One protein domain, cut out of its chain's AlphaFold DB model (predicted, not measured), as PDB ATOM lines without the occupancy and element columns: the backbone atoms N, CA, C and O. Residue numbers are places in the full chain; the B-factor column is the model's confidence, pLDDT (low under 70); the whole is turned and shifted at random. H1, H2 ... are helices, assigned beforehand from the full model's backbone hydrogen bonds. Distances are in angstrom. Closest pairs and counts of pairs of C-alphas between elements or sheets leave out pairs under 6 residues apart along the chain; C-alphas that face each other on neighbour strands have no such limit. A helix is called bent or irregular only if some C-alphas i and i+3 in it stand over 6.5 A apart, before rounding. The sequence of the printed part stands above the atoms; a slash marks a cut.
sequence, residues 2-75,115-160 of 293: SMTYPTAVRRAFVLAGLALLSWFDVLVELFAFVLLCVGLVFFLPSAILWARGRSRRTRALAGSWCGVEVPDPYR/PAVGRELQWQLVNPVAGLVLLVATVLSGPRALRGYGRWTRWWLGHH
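Overview. This is residues 2 to 75 and 115 to 160 of the 293 residues of the protein "Sensor domain-containing protein" of Amycolatopsis saalfeldensis (UniProt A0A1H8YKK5). A long helical hairpin, H1 and H2, has a shorter helical hairpin, H3b and H4, packed along one side, and these four make a narrow bundle with H1 running along most of its length. H3b is the second arm of the bent helix H3; the first arm, H3a, crosses H1 at a steep angle and packs on it near Ser 22. The printed part has 120 residues, with four named helices in the order H1, H2, H3, H4 and no named strand; the class is all helix. It is compact, with a radius of gyration of the C-alphas of 15.3 A, and a rod in outline, spanning 53 by 25 by 16 A.

Along the chain. Find C-alpha 5 at (-19.455, 5.775, -4.893); from there H1, residues 5 to 37, runs 48.5 A to C-alpha 37 at (-21.263, 4.490, 43.574). H1 is neither bent nor irregular, but only just: C-alphas 20 and 23 are 6.1 A apart. After a tight link, H2, residues 43 to 66, runs 33.6 A. Beyond the cut look for H3, residues 115 to 141, assigned as one helix by its hydrogen bonds but bent, with C-alphas 125 and 128 7.1 A apart. Its arms are H3a, residues 115 to 125, 16.2 A, and H3b, residues 128 to 141, 19.5 A. A tight link of one residue leads to H4, residues 143 to 157, 21.0 A, ending at C-alpha 157 at (-16.654, -6.540, 18.421).

Arrangement. Start from the bundle of H1, H2, H3b and H4, helices side by side. H1 and H2 touch as a hairpin at a shallow tilt of 13 degrees, opposite ways; their closest C-alphas, Ala 32 and Leu 44, are 4.8 A apart. With residues 8 to 23 alone, H1 touches H3b at a shallow tilt of 8 degrees, opposite ways, closest at C-alphas 16 and 131, 4.2 A. H3b and H4 form the second hairpin, at a shallow tilt of 26 degrees, with the closest C-alphas, Thr 138 and Ala 145, 5.2 A apart. H2, with residues 59 to 66 alone, touches H4 at a shallow tilt of 34 degrees, only just short of steep; the closest C-alphas are Cys 66 and Arg 147, 5.0 A. H2 and H3b are apart. H3a touches H1 at a steep tilt of 64 degrees, the closest C-alphas being Gln 124 and Ser 22, 5.3 A. Every O i to N i+4 pair is within hydrogen-bond range in H2, H3b and H4; in H1 it is 26 of 29, in H3a 6 of 7.

Size, cuts and confidence. The C-alphas farthest apart, those of Ser 2 and Gly 39, are 53.5 A apart. Residues 76 to 114 are not printed, and C-alphas 75 and 115 are 9.1 A apart across this cut. Mean pLDDT of the printed part is 88.3, and no printed residue is under 70.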
ATOM      1  N   SER A   2     -21.756  -4.395  -6.873       70.38
ATOM      2  CA  SER A   2     -20.860  -3.244  -7.025       70.38
ATOM      3  C   SER A   2     -21.487  -2.021  -6.349       70.38
ATOM      4  O   SER A   2     -22.536  -1.537  -6.763       70.38
ATOM      5  N   MET A   3     -20.881  -1.553  -5.259       75.00
ATOM      6  CA  MET A   3     -21.387  -0.414  -4.493       75.00
ATOM      7  C   MET A   3     -21.014   0.889  -5.201       75.00
ATOM      8  O   MET A   3     -19.830   1.154  -5.410       75.00
ATOM      9  N   THR A   4     -22.008   1.697  -5.568       85.81
ATOM     10  CA  THR A   4     -21.771   2.997  -6.202       85.81
ATOM     11  C   THR A   4     -21.125   3.969  -5.210       85.81
ATOM     12  O   THR A   4     -21.459   3.984  -4.022       85.81
ATOM     13  N   TYR A   5     -20.189   4.789  -5.694       85.69
ATOM     14  CA  TYR A   5     -19.455   5.775  -4.893       85.69
ATOM     15  C   TYR A   5     -20.347   6.707  -4.036       85.69
ATOM     16  O   TYR A   5     -20.094   6.796  -2.833       85.69
ATOM     17  N   PRO A   6     -21.438   7.320  -4.550       89.69
ATOM     18  CA  PRO A   6     -22.306   8.169  -3.720       89.69
ATOM     19  C   PRO A   6     -22.975   7.399  -2.571       89.69
ATOM     20  O   PRO A   6     -23.125   7.915  -1.462       89.69
ATOM     21  N   THR A   7     -23.320   6.128  -2.791       88.94
ATOM     22  CA  THR A   7     -23.887   5.265  -1.747       88.94
ATOM     23  C   THR A   7     -22.864   4.972  -0.651       88.94
ATOM     24  O   THR A   7     -23.226   4.924   0.524       88.94
ATOM     25  N   ALA A   8     -21.591   4.799  -1.022       86.12
ATOM     26  CA  ALA A   8     -20.499   4.603  -0.073       86.12
ATOM     27  C   ALA A   8     -20.303   5.837   0.819       86.12
ATOM     28  O   ALA A   8     -20.276   5.701   2.040       86.12
ATOM     29  N   VAL A   9     -20.264   7.034   0.227       89.12
ATOM     30  CA  VAL A   9     -20.128   8.293   0.976       89.12
ATOM     31  C   VAL A   9     -21.305   8.485   1.936       89.12
ATOM     32  O   VAL A   9     -21.087   8.684   3.128       89.12
ATOM     33  N   ARG A  10     -22.553   8.312   1.475       91.25
ATOM     34  CA  ARG A  10     -23.740   8.421   2.345       91.25
ATOM     35  C   ARG A  10     -23.676   7.459   3.536       91.25
ATOM     36  O   ARG A  10     -23.957   7.853   4.663       91.25
ATOM     37  N   ARG A  11     -23.298   6.198   3.298       91.50
ATOM     38  CA  ARG A  11     -23.144   5.192   4.362       91.50
ATOM     39  C   ARG A  11     -22.044   5.578   5.349       91.50
ATOM     40  O   ARG A  11     -22.250   5.424   6.547       91.50
ATOM     41  N   ALA A  12     -20.920   6.111   4.869       89.25
ATOM     42  CA  ALA A  12     -19.840   6.589   5.726       89.25
ATOM     43  C   ALA A  12     -20.279   7.761   6.614       89.25
ATOM     44  O   ALA A  12     -19.998   7.733   7.806       89.25
ATOM     45  N   PHE A  13     -21.040   8.726   6.086       91.88
ATOM     46  CA  PHE A  13     -21.611   9.813   6.893       91.88
ATOM     47  C   PHE A  13     -22.547   9.296   7.990       91.88
ATOM     48  O   PHE A  13     -22.437   9.721   9.137       91.88
ATOM     49  N   VAL A  14     -23.433   8.345   7.671       92.38
ATOM     50  CA  VAL A  14     -24.333   7.760   8.678       92.38
ATOM     51  C   VAL A  14     -23.547   6.994   9.746       92.38
ATOM     52  O   VAL A  14     -23.821   7.152  10.934       92.38
ATOM     53  N   LEU A  15     -22.547   6.201   9.351       89.75
ATOM     54  CA  LEU A  15     -21.684   5.486  10.295       89.75
ATOM     55  C   LEU A  15     -20.856   6.446  11.157       89.75
ATOM     56  O   LEU A  15     -20.720   6.196  12.348       89.75
ATOM     57  N   ALA A  16     -20.358   7.549  10.595       90.44
ATOM     58  CA  ALA A  16     -19.642   8.581  11.340       90.44
ATOM     59  C   ALA A  16     -20.561   9.305  12.339       90.44
ATOM     60  O   ALA A  16     -20.174   9.507  13.485       90.44
ATOM     61  N   GLY A  17     -21.800   9.624  11.952       91.12
ATOM     62  CA  GLY A  17     -22.795  10.197  12.863       91.12
ATOM     63  C   GLY A  17     -23.142   9.256  14.021       91.12
ATOM     64  O   GLY A  17     -23.138   9.663  15.182       91.12
ATOM     65  N   LEU A  18     -23.356   7.968  13.729       89.31
ATOM     66  CA  LEU A  18     -23.534   6.936  14.757       89.31
ATOM     67  C   LEU A  18     -22.287   6.771  15.630       89.31
ATOM     68  O   LEU A  18     -22.404   6.501  16.824       89.31
ATOM     69  N   ALA A  19     -21.100   6.939  15.047       89.94
ATOM     70  CA  ALA A  19     -19.855   6.887  15.784       89.94
ATOM     71  C   ALA A  19     -19.740   8.051  16.766       89.94
ATOM     72  O   ALA A  19     -19.452   7.804  17.928       89.94
ATOM     73  N   LEU A  20     -20.061   9.283  16.379       90.06
ATOM     74  CA  LEU A  20     -20.094  10.418  17.312       90.06
ATOM     75  C   LEU A  20     -21.092  10.200  18.456       90.06
ATOM     76  O   LEU A  20     -20.791  10.507  19.609       90.06
ATOM     77  N   LEU A  21     -22.238   9.578  18.165       91.38
ATOM     78  CA  LEU A  21     -23.215   9.216  19.191       91.38
ATOM     79  C   LEU A  21     -22.654   8.204  20.205       91.38
ATOM     80  O   LEU A  21     -23.207   8.065  21.286       91.38
ATOM     81  N   SER A  22     -21.562   7.488  19.922       89.50
ATOM     82  CA  SER A  22     -20.999   6.548  20.899       89.50
ATOM     83  C   SER A  22     -20.397   7.216  22.137       89.50
ATOM     84  O   SER A  22     -20.500   6.628  23.209       89.50
ATOM     85  N   TRP A  23     -19.910   8.460  22.053       91.06
ATOM     86  CA  TRP A  23     -19.501   9.213  23.248       91.06
ATOM     87  C   TRP A  23     -20.672   9.579  24.155       91.06
ATOM     88  O   TRP A  23     -20.504   9.598  25.372       91.06
ATOM     89  N   PHE A  24     -21.857   9.835  23.594       91.94
ATOM     90  CA  PHE A  24     -23.045  10.081  24.407       91.94
ATOM     91  C   PHE A  24     -23.354   8.878  25.303       91.94
ATOM     92  O   PHE A  24     -23.638   9.042  26.484       91.94
ATOM     93  N   ASP A  25     -23.227   7.661  24.787       90.12
ATOM     94  CA  ASP A  25     -23.475   6.469  25.595       90.12
ATOM     95  C   ASP A  25     -22.374   6.201  26.607       90.12
ATOM     96  O   ASP A  25     -22.697   5.828  27.727       90.12
ATOM     97  N   VAL A  26     -21.110   6.494  26.284       89.75
ATOM     98  CA  VAL A  26     -20.034   6.479  27.288       89.75
ATOM     99  C   VAL A  26     -20.364   7.437  28.439       89.75
ATOM    100  O   VAL A  26     -20.159   7.090  29.600       89.75
ATOM    101  N   LEU A  27     -20.928   8.617  28.153       91.75
ATOM    102  CA  LEU A  27     -21.383   9.551  29.189       91.75
ATOM    103  C   LEU A  27     -22.566   8.999  29.996       91.75
ATOM    104  O   LEU A  27     -22.580   9.142  31.217       91.75
ATOM    105  N   VAL A  28     -23.540   8.351  29.348       92.44
ATOM    106  CA  VAL A  28     -24.674   7.700  30.031       92.44
ATOM    107  C   VAL A  28     -24.191   6.564  30.937       92.44
ATOM    108  O   VAL A  28     -24.648   6.451  32.073       92.44
ATOM    109  N   GLU A  29     -23.249   5.746  30.471       90.38
ATOM    110  CA  GLU A  29     -22.642   4.663  31.247       90.38
ATOM    111  C   GLU A  29     -21.818   5.203  32.420       90.38
ATOM    112  O   GLU A  29     -21.957   4.710  33.539       90.38
ATOM    113  N   LEU A  30     -21.035   6.265  32.207       90.25
ATOM    114  CA  LEU A  30     -20.296   6.951  33.269       90.25
ATOM    115  C   LEU A  30     -21.244   7.531  34.324       90.25
ATOM    116  O   LEU A  30     -21.021   7.362  35.521       90.25
ATOM    117  N   PHE A  31     -22.327   8.180  33.900       93.25
ATOM    118  CA  PHE A  31     -23.343   8.700  34.810       93.25
ATOM    119  C   PHE A  31     -24.018   7.572  35.602       93.25
ATOM    120  O   PHE A  31     -24.159   7.665  36.821       93.25
ATOM    121  N   ALA A  32     -24.371   6.468  34.941       90.44
ATOM    122  CA  ALA A  32     -24.932   5.293  35.600       90.44
ATOM    123  C   ALA A  32     -23.944   4.641  36.586       90.44
ATOM    124  O   ALA A  32     -24.364   4.141  37.629       90.44
ATOM    125  N   PHE A  33     -22.642   4.686  36.294       86.75
ATOM    126  CA  PHE A  33     -21.586   4.245  37.203       86.75
ATOM    127  C   PHE A  33     -21.484   5.145  38.443       86.75
ATOM    128  O   PHE A  33     -21.442   4.638  39.561       86.75
ATOM    129  N   VAL A  34     -21.538   6.471  38.279       87.94
ATOM    130  CA  VAL A  34     -21.584   7.411  39.415       87.94
ATOM    131  C   VAL A  34     -22.809   7.147  40.294       87.94
ATOM    132  O   VAL A  34     -22.687   7.081  41.517       87.94
ATOM    133  N   LEU A  35     -23.982   6.926  39.692       89.56
ATOM    134  CA  LEU A  35     -25.190   6.554  40.433       89.56
ATOM    135  C   LEU A  35     -25.020   5.233  41.195       89.56
ATOM    136  O   LEU A  35     -25.466   5.126  42.338       89.56
ATOM    137  N   LEU A  36     -24.337   4.249  40.605       84.88
ATOM    138  CA  LEU A  36     -24.004   2.999  41.282       84.88
ATOM    139  C   LEU A  36     -23.108   3.239  42.510       84.88
ATOM    140  O   LEU A  36     -23.388   2.670  43.563       84.88
ATOM    141  N   CYS A  37     -22.106   4.121  42.427       80.56
ATOM    142  CA  CYS A  37     -21.263   4.490  43.574       80.56
ATOM    143  C   CYS A  37     -22.056   5.114  44.738       80.56
ATOM    144  O   CYS A  37     -21.663   4.963  45.891       80.56
ATOM    145  N   VAL A  38     -23.180   5.778  44.455       87.69
ATOM    146  CA  VAL A  38     -24.082   6.373  45.464       87.69
ATOM    147  C   VAL A  38     -25.153   5.369  45.948       87.69
ATOM    148  O   VAL A  38     -25.998   5.695  46.777       87.69
ATOM    149  N   GLY A  39     -25.116   4.118  45.474       83.38
ATOM    150  CA  GLY A  39     -26.015   3.036  45.895       83.38
ATOM    151  C   GLY A  39     -27.215   2.797  44.973       83.38
ATOM    152  O   GLY A  39     -28.071   1.962  45.272       83.38
ATOM    153  N   LEU A  40     -27.292   3.475  43.825       87.50
ATOM    154  CA  LEU A  40     -28.361   3.313  42.836       87.50
ATOM    155  C   LEU A  40     -28.021   2.200  41.826       87.50
ATOM    156  O   LEU A  40     -27.730   2.426  40.652       87.50
ATOM    157  N   VAL A  41     -28.085   0.955  42.298       80.75
ATOM    158  CA  VAL A  41     -27.559  -0.228  41.587       80.75
ATOM    159  C   VAL A  41     -28.308  -0.568  40.277       80.75
ATOM    160  O   VAL A  41     -27.766  -1.234  39.398       80.75
ATOM    161  N   PHE A  42     -29.543  -0.095  40.085       82.75
ATOM    162  CA  PHE A  42     -30.386  -0.471  38.933       82.75
ATOM    163  C   PHE A  42     -30.043   0.240  37.614       82.75
ATOM    164  O   PHE A  42     -30.429  -0.234  36.538       82.75
ATOM    165  N   PHE A  43     -29.331   1.366  37.676       87.38
ATOM    166  CA  PHE A  43     -29.070   2.196  36.498       87.38
ATOM    167  C   PHE A  43     -27.961   1.622  35.620       87.38
ATOM    168  O   PHE A  43     -28.116   1.586  34.400       87.38
ATOM    169  N   LEU A  44     -26.888   1.097  36.222       85.75
ATOM    170  CA  LEU A  44     -25.743   0.576  35.474       85.75
ATOM    171  C   LEU A  44     -26.110  -0.605  34.550       85.75
ATOM    172  O   LEU A  44     -25.814  -0.524  33.357       85.75
ATOM    173  N   PRO A  45     -26.819  -1.661  35.004       86.38
ATOM    174  CA  PRO A  45     -27.212  -2.756  34.114       86.38
ATOM    175  C   PRO A  45     -28.118  -2.290  32.973       86.38
ATOM    176  O   PRO A  45     -28.003  -2.777  31.852       86.38
ATOM    177  N   SER A  46     -29.009  -1.334  33.246       89.94
ATOM    178  CA  SER A  46     -29.914  -0.768  32.243       89.94
ATOM    179  C   SER A  46     -29.149   0.011  31.169       89.94
ATOM    180  O   SER A  46     -29.397  -0.196  29.980       89.94
ATOM    181  N   ALA A  47     -28.181   0.840  31.574       90.94
ATOM    182  CA  ALA A  47     -27.310   1.582  30.664       90.94
ATOM    183  C   ALA A  47     -26.478   0.639  29.781       90.94
ATOM    184  O   ALA A  47     -26.452   0.793  28.562       90.94
ATOM    185  N   ILE A  48     -25.892  -0.410  30.365       89.06
ATOM    186  CA  ILE A  48     -25.101  -1.380  29.598       89.06
ATOM    187  C   ILE A  48     -25.993  -2.168  28.625       89.06
ATOM    188  O   ILE A  48     -25.613  -2.391  27.479       89.06
ATOM    189  N   LEU A  49     -27.203  -2.579  29.024       89.56
ATOM    190  CA  LEU A  49     -28.136  -3.261  28.115       89.56
ATOM    191  C   LEU A  49     -28.572  -2.372  26.944       89.56
ATOM    192  O   LEU A  49     -28.678  -2.856  25.813       89.56
ATOM    193  N   TRP A  50     -28.788  -1.082  27.202       90.25
ATOM    194  CA  TRP A  50     -29.045  -0.089  26.163       90.25
ATOM    195  C   TRP A  50     -27.878  -0.002  25.173       90.25
ATOM    196  O   TRP A  50     -28.074  -0.124  23.958       90.25
ATOM    197  N   ALA A  51     -26.657   0.108  25.694       89.19
ATOM    198  CA  ALA A  51     -25.438   0.129  24.903       89.19
ATOM    199  C   ALA A  51     -25.275  -1.139  24.051       89.19
ATOM    200  O   ALA A  51     -25.077  -1.033  22.839       89.19
ATOM    201  N   ARG A  52     -25.497  -2.333  24.626       88.88
ATOM    202  CA  ARG A  52     -25.503  -3.611  23.883       88.88
ATOM    203  C   ARG A  52     -26.501  -3.591  22.723       88.88
ATOM    204  O   ARG A  52     -26.201  -4.096  21.638       88.88
ATOM    205  N   GLY A  53     -27.680  -3.000  22.931       89.06
ATOM    206  CA  GLY A  53     -28.697  -2.821  21.894       89.06
ATOM    207  C   GLY A  53     -28.199  -1.983  20.715       89.06
ATOM    208  O   GLY A  53     -28.408  -2.360  19.558       89.06
ATOM    209  N   ARG A  54     -27.485  -0.883  20.978       87.81
ATOM    210  CA  ARG A  54     -26.861  -0.085  19.912       87.81
ATOM    211  C   ARG A  54     -25.733  -0.827  19.214       87.81
ATOM    212  O   ARG A  54     -25.669  -0.793  17.988       87.81
ATOM    213  N   SER A  55     -24.893  -1.541  19.950       87.88
ATOM    214  CA  SER A  55     -23.800  -2.326  19.374       87.88
ATOM    215  C   SER A  55     -24.309  -3.388  18.407       87.88
ATOM    216  O   SER A  55     -23.769  -3.531  17.313       87.88
ATOM    217  N   ARG A  56     -25.422  -4.060  18.735       89.62
ATOM    218  CA  ARG A  56     -26.107  -4.973  17.803       89.62
ATOM    219  C   ARG A  56     -26.532  -4.277  16.513       89.62
ATOM    220  O   ARG A  56     -26.318  -4.826  15.433       89.62
ATOM    221  N   ARG A  57     -27.082  -3.061  16.600       89.69
ATOM    222  CA  ARG A  57     -27.432  -2.266  15.409       89.69
ATOM    223  C   ARG A  57     -26.187  -1.923  14.595       89.69
ATOM    224  O   ARG A  57     -26.196  -2.115  13.384       89.69
ATOM    225  N   THR A  58     -25.099  -1.500  15.238       88.25
ATOM    226  CA  THR A  58     -23.842  -1.206  14.538       88.25
ATOM    227  C   THR A  58     -23.249  -2.445  13.868       88.25
ATOM    228  O   THR A  58     -22.816  -2.352  12.723       88.25
ATOM    229  N   ARG A  59     -23.292  -3.620  14.512       89.50
ATOM    230  CA  ARG A  59     -22.887  -4.901  13.902       89.50
ATOM    231  C   ARG A  59     -23.734  -5.235  12.672       89.50
ATOM    232  O   ARG A  59     -23.179  -5.571  11.629       89.50
ATOM    233  N   ALA A  60     -25.056  -5.083  12.759       90.44
ATOM    234  CA  ALA A  60     -25.967  -5.336  11.640       90.44
ATOM    235  C   ALA A  60     -25.733  -4.367  10.463       90.44
ATOM    236  O   ALA A  60     -25.731  -4.771   9.296       90.44
ATOM    237  N   LEU A  61     -25.475  -3.088  10.757       90.50
ATOM    238  CA  LEU A  61     -25.113  -2.089   9.750       90.50
ATOM    239  C   LEU A  61     -23.742  -2.383   9.136       90.50
ATOM    240  O   LEU A  61     -23.597  -2.331   7.919       90.50
ATOM    241  N   ALA A  62     -22.746  -2.764   9.936       87.38
ATOM    242  CA  ALA A  62     -21.440  -3.180   9.431       87.38
ATOM    243  C   ALA A  62     -21.557  -4.411   8.511       87.38
ATOM    244  O   ALA A  62     -20.989  -4.412   7.418       87.38
ATOM    245  N   GLY A  63     -22.365  -5.406   8.888       88.88
ATOM    246  CA  GLY A  63     -22.662  -6.577   8.059       88.88
ATOM    247  C   GLY A  63     -23.287  -6.205   6.720       88.88
ATOM    248  O   GLY A  63     -22.733  -6.509   5.663       88.88
ATOM    249  N   SER A  64     -24.404  -5.481   6.759       90.44
ATOM    250  CA  SER A  64     -25.165  -5.128   5.556       90.44
ATOM    251  C   SER A  64     -24.461  -4.107   4.652       90.44
ATOM    252  O   SER A  64     -24.605  -4.160   3.429       90.44
ATOM    253  N   TRP A  65     -23.706  -3.157   5.216       89.69
ATOM    254  CA  TRP A  65     -23.124  -2.047   4.450       89.69
ATOM    255  C   TRP A  65     -21.660  -2.242   4.090       89.69
ATOM    256  O   TRP A  65     -21.241  -1.768   3.033       89.69
ATOM    257  N   CYS A  66     -20.893  -2.929   4.939       87.31
ATOM    258  CA  CYS A  66     -19.475  -3.199   4.709       87.31
ATOM    259  C   CYS A  66     -19.230  -4.618   4.173       87.31
ATOM    260  O   CYS A  66     -18.112  -4.911   3.747       87.31
ATOM    261  N   GLY A  67     -20.251  -5.487   4.172       86.19
ATOM    262  CA  GLY A  67     -20.143  -6.879   3.725       86.19
ATOM    263  C   GLY A  67     -19.321  -7.756   4.673       86.19
ATOM    264  O   GLY A  67     -18.753  -8.752   4.239       86.19
ATOM    265  N   VAL A  68     -19.199  -7.356   5.943       86.62
ATOM    266  CA  VAL A  68     -18.425  -8.076   6.961       86.62
ATOM    267  C   VAL A  68     -19.357  -8.441   8.101       86.62
ATOM    268  O   VAL A  68     -19.707  -7.592   8.914       86.62
ATOM    269  N   GLU A  69     -19.755  -9.708   8.167       87.88
ATOM    270  CA  GLU A  69     -20.572 -10.209   9.269       87.88
ATOM    271  C   GLU A  69     -19.795 -10.134  10.591       87.88
ATOM    272  O   GLU A  69     -18.620 -10.515  10.658       87.88
ATOM    273  N   VAL A  70     -20.441  -9.618  11.637       86.31
ATOM    274  CA  VAL A  70     -19.861  -9.491  12.976       86.31
ATOM    275  C   VAL A  70     -20.738 -10.285  13.948       86.31
ATOM    276  O   VAL A  70     -21.871  -9.865  14.189       86.31
ATOM    277  N   PRO A  71     -20.254 -11.420  14.490       83.75
ATOM    278  CA  PRO A  71     -21.044 -12.252  15.397       83.75
ATOM    279  C   PRO A  71     -21.307 -11.534  16.728       83.75
ATOM    280  O   PRO A  71     -20.503 -10.696  17.140       83.75
ATOM    281  N   ASP A  72     -22.409 -11.875  17.408       82.69
ATOM    282  CA  ASP A  72     -22.720 -11.352  18.747       82.69
ATOM    283  C   ASP A  72     -21.934 -12.148  19.808       82.69
ATOM    284  O   ASP A  72     -22.179 -13.345  19.962       82.69
ATOM    285  N   PRO A  73     -20.963 -11.547  20.524       84.38
ATOM    286  CA  PRO A  73     -20.086 -12.279  21.439       84.38
ATOM    287  C   PRO A  73     -20.666 -12.431  22.853       84.38
ATOM    288  O   PRO A  73     -20.019 -13.051  23.697       84.38
ATOM    289  N   TYR A  74     -21.826 -11.827  23.132       83.75
ATOM    290  CA  TYR A  74     -22.398 -11.763  24.476       83.75
ATOM    291  C   TYR A  74     -22.842 -13.132  24.984       83.75
ATOM    292  O   TYR A  74     -23.387 -13.950  24.241       83.75
ATOM    293  N   ARG A  75     -22.674 -13.353  26.290       84.06
ATOM    294  CA  ARG A  75     -23.225 -14.546  26.948       84.06
ATOM    295  C   ARG A  75     -24.758 -14.501  26.919       84.06
ATOM    296  O   ARG A  75     -25.321 -13.410  27.042       84.06
ATOM    297  N   PRO A 115     -16.798 -10.506  29.436       81.94
ATOM    298  CA  PRO A 115     -15.582  -9.905  28.889       81.94
ATOM    299  C   PRO A 115     -15.839  -9.108  27.604       81.94
ATOM    300  O   PRO A 115     -15.013  -8.276  27.220       81.94
ATOM    301  N   ALA A 116     -16.964  -9.347  26.921       86.12
ATOM    302  CA  ALA A 116     -17.338  -8.573  25.749       86.12
ATOM    303  C   ALA A 116     -17.704  -7.123  26.106       86.12
ATOM    304  O   ALA A 116     -17.478  -6.240  25.284       86.12
ATOM    305  N   VAL A 117     -18.203  -6.853  27.321       85.81
ATOM    306  CA  VAL A 117     -18.625  -5.503  27.740       85.81
ATOM    307  C   VAL A 117     -17.441  -4.552  27.848       85.81
ATOM    308  O   VAL A 117     -17.486  -3.467  27.280       85.81
ATOM    309  N   GLY A 118     -16.351  -4.961  28.502       83.12
ATOM    310  CA  GLY A 118     -15.170  -4.097  28.634       83.12
ATOM    311  C   GLY A 118     -14.568  -3.718  27.276       83.12
ATOM    312  O   GLY A 118     -14.144  -2.585  27.059       83.12
ATOM    313  N   ARG A 119     -14.592  -4.653  26.324       86.31
ATOM    314  CA  ARG A 119     -14.119  -4.418  24.957       86.31
ATOM    315  C   ARG A 119     -15.062  -3.533  24.151       86.31
ATOM    316  O   ARG A 119     -14.599  -2.704  23.375       86.31
ATOM    317  N   GLU A 120     -16.365  -3.708  24.334       88.88
ATOM    318  CA  GLU A 120     -17.384  -2.849  23.739       88.88
ATOM    319  C   GLU A 120     -17.214  -1.402  24.212       88.88
ATOM    320  O   GLU A 120     -17.204  -0.497  23.384       88.88
ATOM    321  N   LEU A 121     -16.977  -1.187  25.509       87.88
ATOM    322  CA  LEU A 121     -16.719   0.139  26.075       87.88
ATOM    323  C   LEU A 121     -15.461   0.783  25.469       87.88
ATOM    324  O   LEU A 121     -15.475   1.947  25.067       87.88
ATOM    325  N   GLN A 122     -14.375   0.016  25.336       89.31
ATOM    326  CA  GLN A 122     -13.153   0.484  24.669       89.31
ATOM    327  C   GLN A 122     -13.398   0.823  23.197       89.31
ATOM    328  O   GLN A 122     -12.929   1.853  22.711       89.31
ATOM    329  N   TRP A 123     -14.151  -0.020  22.489       91.06
ATOM    330  CA  TRP A 123     -14.526   0.247  21.109       91.06
ATOM    331  C   TRP A 123     -15.342   1.536  21.011       91.06
ATOM    332  O   TRP A 123     -14.981   2.392  20.213       91.06
ATOM    333  N   GLN A 124     -16.358   1.740  21.855       91.25
ATOM    334  CA  GLN A 124     -17.151   2.975  21.894       91.25
ATOM    335  C   GLN A 124     -16.306   4.222  22.182       91.25
ATOM    336  O   GLN A 124     -16.597   5.286  21.648       91.25
ATOM    337  N   LEU A 125     -15.244   4.106  22.982       90.19
ATOM    338  CA  LEU A 125     -14.344   5.225  23.255       90.19
ATOM    339  C   LEU A 125     -13.547   5.646  22.007       90.19
ATOM    340  O   LEU A 125     -13.364   6.839  21.760       90.19
ATOM    341  N   VAL A 126     -13.091   4.670  21.213       92.62
ATOM    342  CA  VAL A 126     -12.252   4.885  20.015       92.62
ATOM    343  C   VAL A 126     -13.087   5.109  18.746       92.62
ATOM    344  O   VAL A 126     -12.632   5.738  17.788       92.62
ATOM    345  N   ASN A 127     -14.326   4.622  18.723       92.81
ATOM    346  CA  ASN A 127     -15.203   4.618  17.558       92.81
ATOM    347  C   ASN A 127     -15.467   6.006  16.942       92.81
ATOM    348  O   ASN A 127     -15.389   6.099  15.720       92.81
ATOM    349  N   PRO A 128     -15.701   7.098  17.695       91.38
ATOM    350  CA  PRO A 128     -15.901   8.431  17.120       91.38
ATOM    351  C   PRO A 128     -14.717   8.873  16.261       91.38
ATOM    352  O   PRO A 128     -14.901   9.346  15.141       91.38
ATOM    353  N   VAL A 129     -13.494   8.638  16.747       92.25
ATOM    354  CA  VAL A 129     -12.259   8.945  16.012       92.25
ATOM    355  C   VAL A 129     -12.167   8.077  14.756       92.25
ATOM    356  O   VAL A 129     -11.913   8.589  13.667       92.25
ATOM    357  N   ALA A 130     -12.449   6.777  14.875       91.69
ATOM    358  CA  ALA A 130     -12.462   5.865  13.733       91.69
ATOM    359  C   ALA A 130     -13.524   6.242  12.680       91.69
ATOM    360  O   ALA A 130     -13.264   6.127  11.484       91.69
ATOM    361  N   GLY A 131     -14.693   6.729  13.100       89.75
ATOM    362  CA  GLY A 131     -15.763   7.205  12.221       89.75
ATOM    363  C   GLY A 131     -15.381   8.470  11.448       89.75
ATOM    364  O   GLY A 131     -15.654   8.562  10.251       89.75
ATOM    365  N   LEU A 132     -14.688   9.415  12.090       90.81
ATOM    366  CA  LEU A 132     -14.151  10.604  11.418       90.81
ATOM    367  C   LEU A 132     -13.072  10.228  10.393       90.81
ATOM    368  O   LEU A 132     -13.118  10.677   9.247       90.81
ATOM    369  N   VAL A 133     -12.147   9.339  10.771       92.75
ATOM    370  CA  VAL A 133     -11.125   8.807   9.855       92.75
ATOM    371  C   VAL A 133     -11.771   8.057   8.687       92.75
ATOM    372  O   VAL A 133     -11.341   8.216   7.546       92.75
ATOM    373  N   LEU A 134     -12.834   7.282   8.934       91.88
ATOM    374  CA  LEU A 134     -13.589   6.585   7.891       91.88
ATOM    375  C   LEU A 134     -14.182   7.554   6.867       91.88
ATOM    376  O   LEU A 134     -14.187   7.242   5.676       91.88
ATOM    377  N   LEU A 135     -14.686   8.708   7.303       90.81
ATOM    378  CA  LEU A 135     -15.274   9.705   6.413       90.81
ATOM    379  C   LEU A 135     -14.229  10.215   5.413       90.81
ATOM    380  O   LEU A 135     -14.448  10.130   4.203       90.81
ATOM    381  N   VAL A 136     -13.051  10.609   5.908       92.06
ATOM    382  CA  VAL A 136     -11.911  11.020   5.071       92.06
ATOM    383  C   VAL A 136     -11.448   9.869   4.173       92.06
ATOM    384  O   VAL A 136     -11.317  10.025   2.960       92.06
ATOM    385  N   ALA A 137     -11.271   8.674   4.739       90.75
ATOM    386  CA  ALA A 137     -10.805   7.508   3.999       90.75
ATOM    387  C   ALA A 137     -11.780   7.085   2.888       90.75
ATOM    388  O   ALA A 137     -11.340   6.632   1.831       90.75
ATOM    389  N   THR A 138     -13.092   7.237   3.093       90.62
ATOM    390  CA  THR A 138     -14.113   6.883   2.093       90.62
ATOM    391  C   THR A 138     -14.106   7.855   0.920       90.62
ATOM    392  O   THR A 138     -14.265   7.409  -0.212       90.62
ATOM    393  N   VAL A 139     -13.854   9.146   1.153       90.88
ATOM    394  CA  VAL A 139     -13.675  10.125   0.066       90.88
ATOM    395  C   VAL A 139     -12.421   9.808  -0.758       90.88
ATOM    396  O   VAL A 139     -12.432   9.920  -1.977       90.88
ATOM    397  N   LEU A 140     -11.344   9.345  -0.119       91.56
ATOM    398  CA  LEU A 140     -10.088   9.055  -0.821       91.56
ATOM    399  C   LEU A 140     -10.074   7.695  -1.539       91.56
ATOM    400  O   LEU A 140      -9.513   7.561  -2.620       91.56
ATOM    401  N   SER A 141     -10.654   6.661  -0.927       88.81
ATOM    402  CA  SER A 141     -10.486   5.259  -1.358       88.81
ATOM    403  C   SER A 141     -11.802   4.523  -1.645       88.81
ATOM    404  O   SER A 141     -11.803   3.338  -2.007       88.81
ATOM    405  N   GLY A 142     -12.935   5.218  -1.508       87.75
ATOM    406  CA  GLY A 142     -14.260   4.726  -1.866       87.75
ATOM    407  C   GLY A 142     -14.685   3.488  -1.060       87.75
ATOM    408  O   GLY A 142     -14.468   3.412   0.152       87.75
ATOM    409  N   PRO A 143     -15.280   2.468  -1.709       86.19
ATOM    410  CA  PRO A 143     -15.789   1.269  -1.036       86.19
ATOM    411  C   PRO A 143     -14.749   0.451  -0.254       86.19
ATOM    412  O   PRO A 143     -15.131  -0.375   0.577       86.19
ATOM    413  N   ARG A 144     -13.444   0.625  -0.518       88.19
ATOM    414  CA  ARG A 144     -12.384  -0.112   0.195       88.19
ATOM    415  C   ARG A 144     -12.276   0.324   1.659       88.19
ATOM    416  O   ARG A 144     -12.109  -0.547   2.515       88.19
ATOM    417  N   ALA A 145     -12.459   1.615   1.950       90.38
ATOM    418  CA  ALA A 145     -12.462   2.140   3.317       90.38
ATOM    419  C   ALA A 145     -13.557   1.497   4.175       90.38
ATOM    420  O   ALA A 145     -13.286   1.046   5.286       90.38
ATOM    421  N   LEU A 146     -14.768   1.353   3.625       88.69
ATOM    422  CA  LEU A 146     -15.893   0.732   4.330       88.69
ATOM    423  C   LEU A 146     -15.613  -0.730   4.688       88.69
ATOM    424  O   LEU A 146     -15.878  -1.147   5.811       88.69
ATOM    425  N   ARG A 147     -14.991  -1.510   3.791       90.62
ATOM    426  CA  ARG A 147     -14.567  -2.884   4.125       90.62
ATOM    427  C   ARG A 147     -13.462  -2.908   5.182       90.62
ATOM    428  O   ARG A 147     -13.415  -3.826   5.997       90.62
ATOM    429  N   GLY A 148     -12.555  -1.930   5.159       92.12
ATOM    430  CA  GLY A 148     -11.538  -1.741   6.196       92.12
ATOM    431  C   GLY A 148     -12.169  -1.507   7.566       92.12
ATOM    432  O   GLY A 148     -11.874  -2.239   8.506       92.12
ATOM    433  N   TYR A 149     -13.115  -0.572   7.643       91.56
ATOM    434  CA  TYR A 149     -13.866  -0.287   8.860       91.56
ATOM    435  C   TYR A 149     -14.705  -1.478   9.329       91.56
ATOM    436  O   TYR A 149     -14.675  -1.811  10.505       91.56
ATOM    437  N   GLY A 150     -15.372  -2.199   8.422       90.69
ATOM    438  CA  GLY A 150     -16.074  -3.440   8.765       90.69
ATOM    439  C   GLY A 150     -15.151  -4.491   9.395       90.69
ATOM    440  O   GLY A 150     -15.513  -5.109  10.394       90.69
ATOM    441  N   ARG A 151     -13.928  -4.661   8.868       91.94
ATOM    442  CA  ARG A 151     -12.912  -5.561   9.449       91.94
ATOM    443  C   ARG A 151     -12.402  -5.073  10.805       91.94
ATOM    444  O   ARG A 151     -12.247  -5.892  11.704       91.94
ATOM    445  N   TRP A 152     -12.185  -3.769  10.963       92.06
ATOM    446  CA  TRP A 152     -11.797  -3.159  12.238       92.06
ATOM    447  C   TRP A 152     -12.879  -3.358  13.308       92.06
ATOM    448  O   TRP A 152     -12.593  -3.845  14.398       92.06
ATOM    449  N   THR A 153     -14.140  -3.105  12.958       90.12
ATOM    450  CA  THR A 153     -15.294  -3.356  13.828       90.12
ATOM    451  C   THR A 153     -15.435  -4.841  14.150       90.12
ATOM    452  O   THR A 153     -15.694  -5.184  15.296       90.12
ATOM    453  N   ARG A 154     -15.203  -5.753  13.193       90.38
ATOM    454  CA  ARG A 154     -15.185  -7.204  13.457       90.38
ATOM    455  C   ARG A 154     -14.058  -7.612  14.404       90.38
ATOM    456  O   ARG A 154     -14.253  -8.503  15.223       90.38
ATOM    457  N   TRP A 155     -12.890  -6.988  14.294       89.56
ATOM    458  CA  TRP A 155     -11.758  -7.257  15.179       89.56
ATOM    459  C   TRP A 155     -12.024  -6.784  16.614       89.56
ATOM    460  O   TRP A 155     -11.705  -7.493  17.560       89.56
ATOM    461  N   TRP A 156     -12.686  -5.643  16.799       87.12
ATOM    462  CA  TRP A 156     -13.087  -5.196  18.134       87.12
ATOM    463  C   TRP A 156     -14.278  -5.974  18.681       87.12
ATOM    464  O   TRP A 156     -14.224  -6.499  19.783       87.12
ATOM    465  N   LEU A 157     -15.365  -6.061  17.924       85.81
ATOM    466  CA  LEU A 157     -16.654  -6.540  18.421       85.81
ATOM    467  C   LEU A 157     -16.896  -8.034  18.199       85.81
ATOM    468  O   LEU A 157     -17.939  -8.539  18.610       85.81
ATOM    469  N   GLY A 158     -15.987  -8.726  17.513       82.62
ATOM    470  CA  GLY A 158     -16.084 -10.156  17.252       82.62
ATOM    471  C   GLY A 158     -15.693 -11.011  18.455       82.62
ATOM    472  O   GLY A 158     -15.000 -10.574  19.378       82.62
ATOM    473  N   HIS A 159     -16.109 -12.276  18.418       76.31
ATOM    474  CA  HIS A 159     -15.780 -13.243  19.456       76.31
ATOM    475  C   HIS A 159     -14.269 -13.499  19.503       76.31
ATOM    476  O   HIS A 159     -13.674 -13.948  18.525       76.31
ATOM    477  N   HIS A 160     -13.656 -13.233  20.655       70.88
ATOM    478  CA  HIS A 160     -12.284 -13.628  20.940       70.88
ATOM    479  C   HIS A 160     -12.319 -14.550  22.151       70.88
ATOM    480  O   HIS A 160     -12.762 -14.109  23.215       70.88
TER     481      HIS A 160